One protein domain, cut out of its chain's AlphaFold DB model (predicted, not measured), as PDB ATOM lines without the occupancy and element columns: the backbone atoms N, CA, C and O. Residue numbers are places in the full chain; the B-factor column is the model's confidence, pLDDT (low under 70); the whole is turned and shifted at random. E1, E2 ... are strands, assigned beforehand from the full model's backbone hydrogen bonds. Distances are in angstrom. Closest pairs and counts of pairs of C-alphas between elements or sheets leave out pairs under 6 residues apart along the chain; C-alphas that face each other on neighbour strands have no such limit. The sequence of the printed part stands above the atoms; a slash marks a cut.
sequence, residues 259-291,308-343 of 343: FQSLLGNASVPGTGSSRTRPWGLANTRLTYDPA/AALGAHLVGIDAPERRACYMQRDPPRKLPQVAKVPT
ATOM      1  N   PHE A 259     195.029 206.182 263.152       94.06
ATOM      2  CA  PHE A 259     194.341 206.241 261.851       94.06
ATOM      3  C   PHE A 259     193.061 205.392 261.684       94.06
ATOM      4  O   PHE A 259     192.485 205.359 260.587       94.06
ATOM      5  N   GLN A 260     192.610 204.681 262.723       91.25
ATOM      6  CA  GLN A 260     191.487 203.746 262.621       91.25
ATOM      7  C   GLN A 260     190.702 203.581 263.919       91.25
ATOM      8  O   GLN A 260     191.303 203.485 264.985       91.25
ATOM      9  N   SER A 261     189.379 203.452 263.823       87.75
ATOM     10  CA  SER A 261     188.488 203.014 264.902       87.75
ATOM     11  C   SER A 261     188.207 201.521 264.765       87.75
ATOM     12  O   SER A 261     188.082 201.034 263.643       87.75
ATOM     13  N   LEU A 262     188.098 200.810 265.891       80.69
ATOM     14  CA  LEU A 262     187.842 199.362 265.955       80.69
ATOM     15  C   LEU A 262     186.481 199.011 266.584       80.69
ATOM     16  O   LEU A 262     186.218 197.852 266.876       80.69
ATOM     17  N   LEU A 263     185.608 200.003 266.785       69.31
ATOM     18  CA  LEU A 263     184.319 199.857 267.482       69.31
ATOM     19  C   LEU A 263     183.213 199.180 266.645       69.31
ATOM     20  O   LEU A 263     182.034 199.285 266.972       69.31
ATOM     21  N   GLY A 264     183.556 198.481 265.562       58.84
ATOM     22  CA  GLY A 264     182.557 197.908 264.666       58.84
ATOM     23  C   GLY A 264     182.020 198.879 263.619       58.84
ATOM     24  O   GLY A 264     182.259 200.086 263.650       58.84
ATOM     25  N   ASN A 265     181.292 198.332 262.650       53.59
ATOM     26  CA  ASN A 265     180.464 199.101 261.721       53.59
ATOM     27  C   ASN A 265     179.055 198.491 261.671       53.59
ATOM     28  O   ASN A 265     178.817 197.439 262.261       53.59
ATOM     29  N   ALA A 266     178.130 199.132 260.952       48.00
ATOM     30  CA  ALA A 266     176.734 198.688 260.852       48.00
ATOM     31  C   ALA A 266     176.556 197.239 260.346       48.00
ATOM     32  O   ALA A 266     175.482 196.668 260.500       48.00
ATOM     33  N   SER A 267     177.585 196.645 259.733       46.59
ATOM     34  CA  SER A 267     177.567 195.277 259.205       46.59
ATOM     35  C   SER A 267     178.319 194.271 260.082       46.59
ATOM     36  O   SER A 267     178.079 193.075 259.953       46.59
ATOM     37  N   VAL A 268     179.220 194.732 260.956       55.44
ATOM     38  CA  VAL A 268     180.014 193.889 261.862       55.44
ATOM     39  C   VAL A 268     180.189 194.608 263.213       55.44
ATOM     40  O   VAL A 268     181.189 195.315 263.414       55.44
ATOM     41  N   PRO A 269     179.218 194.479 264.138       56.75
ATOM     42  CA  PRO A 269     179.318 195.042 265.483       56.75
ATOM     43  C   PRO A 269     180.562 194.517 266.210       56.75
ATOM     44  O   PRO A 269     180.962 193.370 266.013       56.75
ATOM     45  N   GLY A 270     181.217 195.363 267.007       58.62
ATOM     46  CA  GLY A 270     182.318 194.969 267.900       58.62
ATOM     47  C   GLY A 270     183.640 194.526 267.249       58.62
ATOM     48  O   GLY A 270     184.629 194.390 267.960       58.62
ATOM     49  N   THR A 271     183.708 194.308 265.926       64.94
ATOM     50  CA  THR A 271     184.950 193.870 265.243       64.94
ATOM     51  C   THR A 271     185.233 194.544 263.894       64.94
ATOM     52  O   THR A 271     186.334 194.421 263.365       64.94
ATOM     53  N   GLY A 272     184.320 195.324 263.323       71.38
ATOM     54  CA  GLY A 272     184.613 196.185 262.168       71.38
ATOM     55  C   GLY A 272     185.671 197.272 262.439       71.38
ATOM     56  O   GLY A 272     185.909 197.664 263.582       71.38
ATOM     57  N   SER A 273     186.296 197.771 261.370       80.25
ATOM     58  CA  SER A 273     187.222 198.907 261.414       80.25
ATOM     59  C   SER A 273     186.797 200.021 260.456       80.25
ATOM     60  O   SER A 273     186.179 199.776 259.416       80.25
ATOM     61  N   SER A 274     187.106 201.268 260.809       85.75
ATOM     62  CA  SER A 274     186.874 202.439 259.955       85.75
ATOM     63  C   SER A 274     188.043 203.416 260.037       85.75
ATOM     64  O   SER A 274     188.694 203.535 261.074       85.75
ATOM     65  N   ARG A 275     188.333 204.118 258.935       88.56
ATOM     66  CA  ARG A 275     189.361 205.168 258.912       88.56
ATOM     67  C   ARG A 275     188.871 206.399 259.669       88.56
ATOM     68  O   ARG A 275     187.734 206.822 259.503       88.56
ATOM     69  N   THR A 276     189.743 206.969 260.487       91.25
ATOM     70  CA  THR A 276     189.495 208.178 261.292       91.25
ATOM     71  C   THR A 276     190.845 208.762 261.716       91.25
ATOM     72  O   THR A 276     191.877 208.201 261.349       91.25
ATOM     73  N   ARG A 277     190.862 209.864 262.475       92.94
ATOM     74  CA  ARG A 277     192.080 210.504 262.990       92.94
ATOM     75  C   ARG A 277     193.134 210.717 261.900       92.94
ATOM     76  O   ARG A 277     194.195 210.081 261.922       92.94
ATOM     77  N   PRO A 278     192.857 211.590 260.915       93.25
ATOM     78  CA  PRO A 278     193.779 211.838 259.816       93.25
ATOM     79  C   PRO A 278     195.196 212.199 260.283       93.25
ATOM     80  O   PRO A 278     196.156 211.848 259.601       93.25
ATOM     81  N   TRP A 279     195.337 212.801 261.469       94.00
ATOM     82  CA  TRP A 279     196.608 213.192 262.084       94.00
ATOM     83  C   TRP A 279     197.240 212.099 262.952       94.00
ATOM     84  O   TRP A 279     197.996 212.401 263.875       94.00
ATOM     85  N   GLY A 280     196.947 210.827 262.686       94.75
ATOM     86  CA  GLY A 280     197.479 209.690 263.433       94.75
ATOM     87  C   GLY A 280     196.631 209.385 264.650       94.75
ATOM     88  O   GLY A 280     195.802 208.484 264.606       94.75
ATOM     89  N   LEU A 281     196.831 210.130 265.732       95.06
ATOM     90  CA  LEU A 281     196.181 209.868 267.020       95.06
ATOM     91  C   LEU A 281     194.988 210.807 267.310       95.06
ATOM     92  O   LEU A 281     194.277 210.593 268.286       95.06
ATOM     93  N   ALA A 282     194.742 211.811 266.461       95.62
ATOM     94  CA  ALA A 282     193.703 212.831 266.641       95.62
ATOM     95  C   ALA A 282     193.032 213.227 265.312       95.62
ATOM     96  O   ALA A 282     193.561 212.953 264.227       95.62
ATOM     97  N   ASN A 283     191.859 213.859 265.391       94.44
ATOM     98  CA  ASN A 283     191.149 214.420 264.236       94.44
ATOM     99  C   ASN A 283     191.661 215.814 263.842       94.44
ATOM    100  O   ASN A 283     191.522 216.216 262.690       94.44
ATOM    101  N   THR A 284     192.330 216.492 264.768       94.38
ATOM    102  CA  THR A 284     192.960 217.808 264.624       94.38
ATOM    103  C   THR A 284     194.489 217.710 264.641       94.38
ATOM    104  O   THR A 284     195.066 216.704 265.068       94.38
ATOM    105  N   ARG A 285     195.175 218.759 264.173       91.75
ATOM    106  CA  ARG A 285     196.626 218.748 263.950       91.75
ATOM    107  C   ARG A 285     197.464 218.536 265.206       91.75
ATOM    108  O   ARG A 285     197.336 219.250 266.194       91.75
ATOM    109  N   LEU A 286     198.412 217.605 265.133       94.31
ATOM    110  CA  LEU A 286     199.468 217.438 266.135       94.31
ATOM    111  C   LEU A 286     200.782 218.057 265.644       94.31
ATOM    112  O   LEU A 286     201.033 218.149 264.438       94.31
ATOM    113  N   THR A 287     201.643 218.455 266.579       94.62
ATOM    114  CA  THR A 287     202.975 218.972 266.259       94.62
ATOM    115  C   THR A 287     203.893 217.808 265.918       94.62
ATOM    116  O   THR A 287     204.243 217.027 266.799       94.62
ATOM    117  N   TYR A 288     204.295 217.710 264.652       94.38
ATOM    118  CA  TYR A 288     205.190 216.667 264.153       94.38
ATOM    119  C   TYR A 288     206.612 217.180 263.906       94.38
ATOM    120  O   TYR A 288     206.796 218.308 263.455       94.38
ATOM    121  N   ASP A 289     207.600 216.313 264.127       93.31
ATOM    122  CA  ASP A 289     208.992 216.507 263.712       93.31
ATOM    123  C   ASP A 289     209.492 215.311 262.872       93.31
ATOM    124  O   ASP A 289     209.445 214.172 263.354       93.31
ATOM    125  N   PRO A 290     209.936 215.517 261.615       91.62
ATOM    126  CA  PRO A 290     209.876 216.777 260.866       91.62
ATOM    127  C   PRO A 290     208.434 217.255 260.649       91.62
ATOM    128  O   PRO A 290     207.498 216.448 260.632       91.62
ATOM    129  N   ALA A 291     208.249 218.559 260.434       88.75
ATOM    130  CA  ALA A 291     206.938 219.140 260.146       88.75
ATOM    131  C   ALA A 291     206.348 218.608 258.824       88.75
ATOM    132  O   ALA A 291     207.072 218.287 257.874       88.75
ATOM    133  N   ALA A 308     198.061 210.431 254.448       87.88
ATOM    134  CA  ALA A 308     199.016 210.184 253.373       87.88
ATOM    135  C   ALA A 308     200.357 210.880 253.641       87.88
ATOM    136  O   ALA A 308     201.413 210.271 253.458       87.88
ATOM    137  N   ALA A 309     200.334 212.120 254.139       88.31
ATOM    138  CA  ALA A 309     201.546 212.871 254.477       88.31
ATOM    139  C   ALA A 309     202.338 212.257 255.655       88.31
ATOM    140  O   ALA A 309     203.566 212.391 255.729       88.31
ATOM    141  N   LEU A 310     201.647 211.542 256.549       91.38
ATOM    142  CA  LEU A 310     202.224 210.717 257.615       91.38
ATOM    143  C   LEU A 310     202.662 209.321 257.136       91.38
ATOM    144  O   LEU A 310     203.208 208.538 257.912       91.38
ATOM    145  N   GLY A 311     202.440 208.988 255.862       92.31
ATOM    146  CA  GLY A 311     202.781 207.683 255.305       92.31
ATOM    147  C   GLY A 311     202.018 206.539 255.973       92.31
ATOM    148  O   GLY A 311     202.581 205.458 256.147       92.31
ATOM    149  N   ALA A 312     200.766 206.768 256.383       94.38
ATOM    150  CA  ALA A 312     199.946 205.744 257.017       94.38
ATOM    151  C   ALA A 312     199.773 204.533 256.085       94.38
ATOM    152  O   ALA A 312     199.313 204.660 254.949       94.38
ATOM    153  N   HIS A 313     200.126 203.345 256.565       93.69
ATOM    154  CA  HIS A 313     199.940 202.090 255.843       93.69
ATOM    155  C   HIS A 313     199.549 200.975 256.810       93.69
ATOM    156  O   HIS A 313     199.911 201.012 257.984       93.69
ATOM    157  N   LEU A 314     198.774 200.011 256.315       92.94
ATOM    158  CA  LEU A 314     198.304 198.885 257.112       92.94
ATOM    159  C   LEU A 314     199.443 197.880 257.323       92.94
ATOM    160  O   LEU A 314     200.129 197.505 256.371       92.94
ATOM    161  N   VAL A 315     199.621 197.439 258.562       93.31
ATOM    162  CA  VAL A 315     200.633 196.473 258.987       93.31
ATOM    163  C   VAL A 315     199.956 195.350 259.767       93.31
ATOM    164  O   VAL A 315     199.132 195.590 260.651       93.31
ATOM    165  N   GLY A 316     200.355 194.115 259.468       91.94
ATOM    166  CA  GLY A 316     199.824 192.914 260.108       91.94
ATOM    167  C   GLY A 316     198.636 192.299 259.369       91.94
ATOM    168  O   GLY A 316     198.155 192.818 258.365       91.94
ATOM    169  N   ILE A 317     198.209 191.143 259.869       87.50
ATOM    170  CA  ILE A 317     197.025 190.419 259.399       87.50
ATOM    171  C   ILE A 317     195.840 190.906 260.228       87.50
ATOM    172  O   ILE A 317     195.994 191.081 261.434       87.50
ATOM    173  N   ASP A 318     194.689 191.126 259.593       86.06
ATOM    174  CA  ASP A 318     193.452 191.448 260.305       86.06
ATOM    175  C   ASP A 318     192.663 190.162 260.569       86.06
ATOM    176  O   ASP A 318     192.101 189.569 259.649       86.06
ATOM    177  N   ALA A 319     192.673 189.713 261.822       84.00
ATOM    178  CA  ALA A 319     191.974 188.527 262.301       84.00
ATOM    179  C   ALA A 319     191.339 188.798 263.683       84.00
ATOM    180  O   ALA A 319     191.803 189.692 264.398       84.00
ATOM    181  N   PRO A 320     190.298 188.054 264.099       80.50
ATOM    182  CA  PRO A 320     189.647 188.262 265.397       80.50
ATOM    183  C   PRO A 320     190.611 188.229 266.593       80.50
ATOM    184  O   PRO A 320     190.502 189.048 267.497       80.50
ATOM    185  N   GLU A 321     191.598 187.332 266.575       84.06
ATOM    186  CA  GLU A 321     192.619 187.197 267.617       84.06
ATOM    187  C   GLU A 321     193.688 188.296 267.587       84.06
ATOM    188  O   GLU A 321     194.371 188.527 268.589       84.06
ATOM    189  N   ARG A 322     193.873 188.949 266.433       86.75
ATOM    190  CA  ARG A 322     194.911 189.953 266.210       86.75
ATOM    191  C   ARG A 322     194.514 190.889 265.076       86.75
ATOM    192  O   ARG A 322     194.486 190.499 263.916       86.75
ATOM    193  N   ARG A 323     194.280 192.151 265.422       86.38
ATOM    194  CA  ARG A 323     193.900 193.193 264.465       86.38
ATOM    195  C   ARG A 323     195.106 193.725 263.701       86.38
ATOM    196  O   ARG A 323     196.194 193.862 264.269       86.38
ATOM    197  N   ALA A 324     194.893 194.076 262.436       89.75
ATOM    198  CA  ALA A 324     195.859 194.877 261.694       89.75
ATOM    199  C   ALA A 324     195.848 196.326 262.208       89.75
ATOM    200  O   ALA A 324     194.824 196.835 262.675       89.75
ATOM    201  N   CYS A 325     196.988 197.005 262.110       91.12
ATOM    202  CA  CYS A 325     197.155 198.375 262.594       91.12
ATOM    203  C   CYS A 325     197.722 199.269 261.501       91.12
ATOM    204  O   CYS A 325     198.571 198.845 260.721       91.12
ATOM    205  N   TYR A 326     197.306 200.532 261.470       93.75
ATOM    206  CA  TYR A 326     197.979 201.524 260.642       93.75
ATOM    207  C   TYR A 326     199.221 202.056 261.353       93.75
ATOM    208  O   TYR A 326     199.167 202.443 262.520       93.75
ATOM    209  N   MET A 327     200.335 202.114 260.630       94.38
ATOM    210  CA  MET A 327     201.597 202.678 261.101       94.38
ATOM    211  C   MET A 327     202.094 203.761 260.142       94.38
ATOM    212  O   MET A 327     201.791 203.738 258.947       94.38
ATOM    213  N   GLN A 328     202.875 204.710 260.661       94.38
ATOM    214  CA  GLN A 328     203.668 205.609 259.817       94.38
ATOM    215  C   GLN A 328     204.770 204.809 259.109       94.38
ATOM    216  O   GLN A 328     205.273 203.831 259.660       94.38
ATOM    217  N   ARG A 329     205.164 205.227 257.903       91.38
ATOM    218  CA  ARG A 329     206.359 204.687 257.232       91.38
ATOM    219  C   ARG A 329     207.629 205.057 257.992       91.38
ATOM    220  O   ARG A 329     207.688 206.105 258.630       91.38
ATOM    221  N   ASP A 330     208.653 204.221 257.855       90.31
ATOM    222  CA  ASP A 330     209.969 204.505 258.415       90.31
ATOM    223  C   ASP A 330     210.732 205.572 257.601       90.31
ATOM    224  O   ASP A 330     210.722 205.523 256.366       90.31
ATOM    225  N   PRO A 331     211.444 206.503 258.269       92.25
ATOM    226  CA  PRO A 331     211.396 206.753 259.711       92.25
ATOM    227  C   PRO A 331     210.092 207.480 260.110       92.25
ATOM    228  O   PRO A 331     209.706 208.442 259.440       92.25
ATOM    229  N   PRO A 332     209.431 207.090 261.220       93.62
ATOM    230  CA  PRO A 332     208.193 207.736 261.638       93.62
ATOM    231  C   PRO A 332     208.473 209.145 262.162       93.62
ATOM    232  O   PRO A 332     209.447 209.365 262.896       93.62
ATOM    233  N   ARG A 333     207.574 210.088 261.860       95.00
ATOM    234  CA  ARG A 333     207.611 211.427 262.455       95.00
ATOM    235  C   ARG A 333     207.326 211.333 263.950       95.00
ATOM    236  O   ARG A 333     206.522 210.512 264.401       95.00
ATOM    237  N   LYS A 334     207.994 212.184 264.719       95.81
ATOM    238  CA  LYS A 334     207.888 212.256 266.178       95.81
ATOM    239  C   LYS A 334     206.870 213.308 266.593       95.81
ATOM    240  O   LYS A 334     206.583 214.222 265.830       95.81
ATOM    241  N   LEU A 335     206.363 213.176 267.815       96.75
ATOM    242  CA  LEU A 335     205.482 214.147 268.466       96.75
ATOM    243  C   LEU A 335     206.265 214.862 269.578       96.75
ATOM    244  O   LEU A 335     206.142 214.488 270.746       96.75
ATOM    245  N   PRO A 336     207.127 215.845 269.249       97.50
ATOM    246  CA  PRO A 336     208.051 216.442 270.213       97.50
ATOM    247  C   PRO A 336     207.362 217.160 271.374       97.50
ATOM    248  O   PRO A 336     207.952 217.246 272.443       97.50
ATOM    249  N   GLN A 337     206.147 217.689 271.193       97.62
ATOM    250  CA  GLN A 337     205.421 218.339 272.291       97.62
ATOM    251  C   GLN A 337     204.891 217.314 273.289       97.62
ATOM    252  O   GLN A 337     205.163 217.433 274.477       97.62
ATOM    253  N   VAL A 338     204.247 216.254 272.793       97.06
ATOM    254  CA  VAL A 338     203.756 215.146 273.625       97.06
ATOM    255  C   VAL A 338     204.907 214.490 274.392       97.06
ATOM    256  O   VAL A 338     204.767 214.196 275.572       97.06
ATOM    257  N   ALA A 339     206.078 214.341 273.764       97.25
ATOM    258  CA  ALA A 339     207.272 213.770 274.394       97.25
ATOM    259  C   ALA A 339     207.869 214.613 275.542       97.25
ATOM    260  O   ALA A 339     208.791 214.150 276.208       97.25
ATOM    261  N   LYS A 340     207.387 215.844 275.774       97.62
ATOM    262  CA  LYS A 340     207.776 216.653 276.942       97.62
ATOM    263  C   LYS A 340     207.039 216.243 278.217       97.62
ATOM    264  O   LYS A 340     207.491 216.615 279.297       97.62
ATOM    265  N   VAL A 341     205.915 215.536 278.097       97.25
ATOM    266  CA  VAL A 341     205.143 215.062 279.249       97.25
ATOM    267  C   VAL A 341     205.875 213.877 279.893       97.25
ATOM    268  O   VAL A 341     206.279 212.965 279.167       97.25
ATOM    269  N   PRO A 342     206.063 213.862 281.227       92.12
ATOM    270  CA  PRO A 342     206.678 212.732 281.920       92.12
ATOM    271  C   PRO A 342     205.913 211.415 281.699       92.12
ATOM    272  O   PRO A 342     204.680 211.406 281.673       92.12
ATOM    273  N   THR A 343     206.658 210.314 281.556       72.94
ATOM    274  CA  THR A 343     206.148 208.936 281.409       72.94
ATOM    275  C   THR A 343     206.394 208.106 282.652       72.94
ATOM    276  O   THR A 343     207.536 208.201 283.164       72.94
TER     277      THR A 343
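This is residues 259 to 291 and 308 to 343 of the 343 residues of an uncharacterized protein of Diplodia seriata (UniProt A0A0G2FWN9). This domain has little regular structure: it is mostly loops, with a loop at residues 259 to 277 that folds back on itself, a small hairpin of E1 and E2, and a tail at residues 328 to 343. The printed part has 69 residues, no named helix and two named strands, E1 then E2, in one antiparallel sheet. The class is all strand, with only 6 residues in named elements. It is loose, radius of gyration of the C-alphas 14.0 A, and only just elongated, spanning 39 by 26 by 21 A.

Begin at C-alpha 259, (194.341, 206.241, 261.851); residues 260 to 261 pair antiparallel with 274 to 275. Find E1, residues 313 to 315, 6.5 A long, from C-alpha 313 at (199.940, 202.090, 255.843). E2, residues 325 to 327, 6.4 A, ends at (201.597, 202.678, 261.101).

E1 and E2 form a hairpin, antiparallel at 129 degrees, over a short link; N 315 and O 325 are 2.8 A apart, within hydrogen-bond range.

The C-alphas farthest apart, of Ser 267 and Lys 340, are 41.0 A apart. Residues 292 to 307 are not printed; C-alphas 291 and 308 are 13.7 A apart. Residues 263 to 271 have pLDDT under 70.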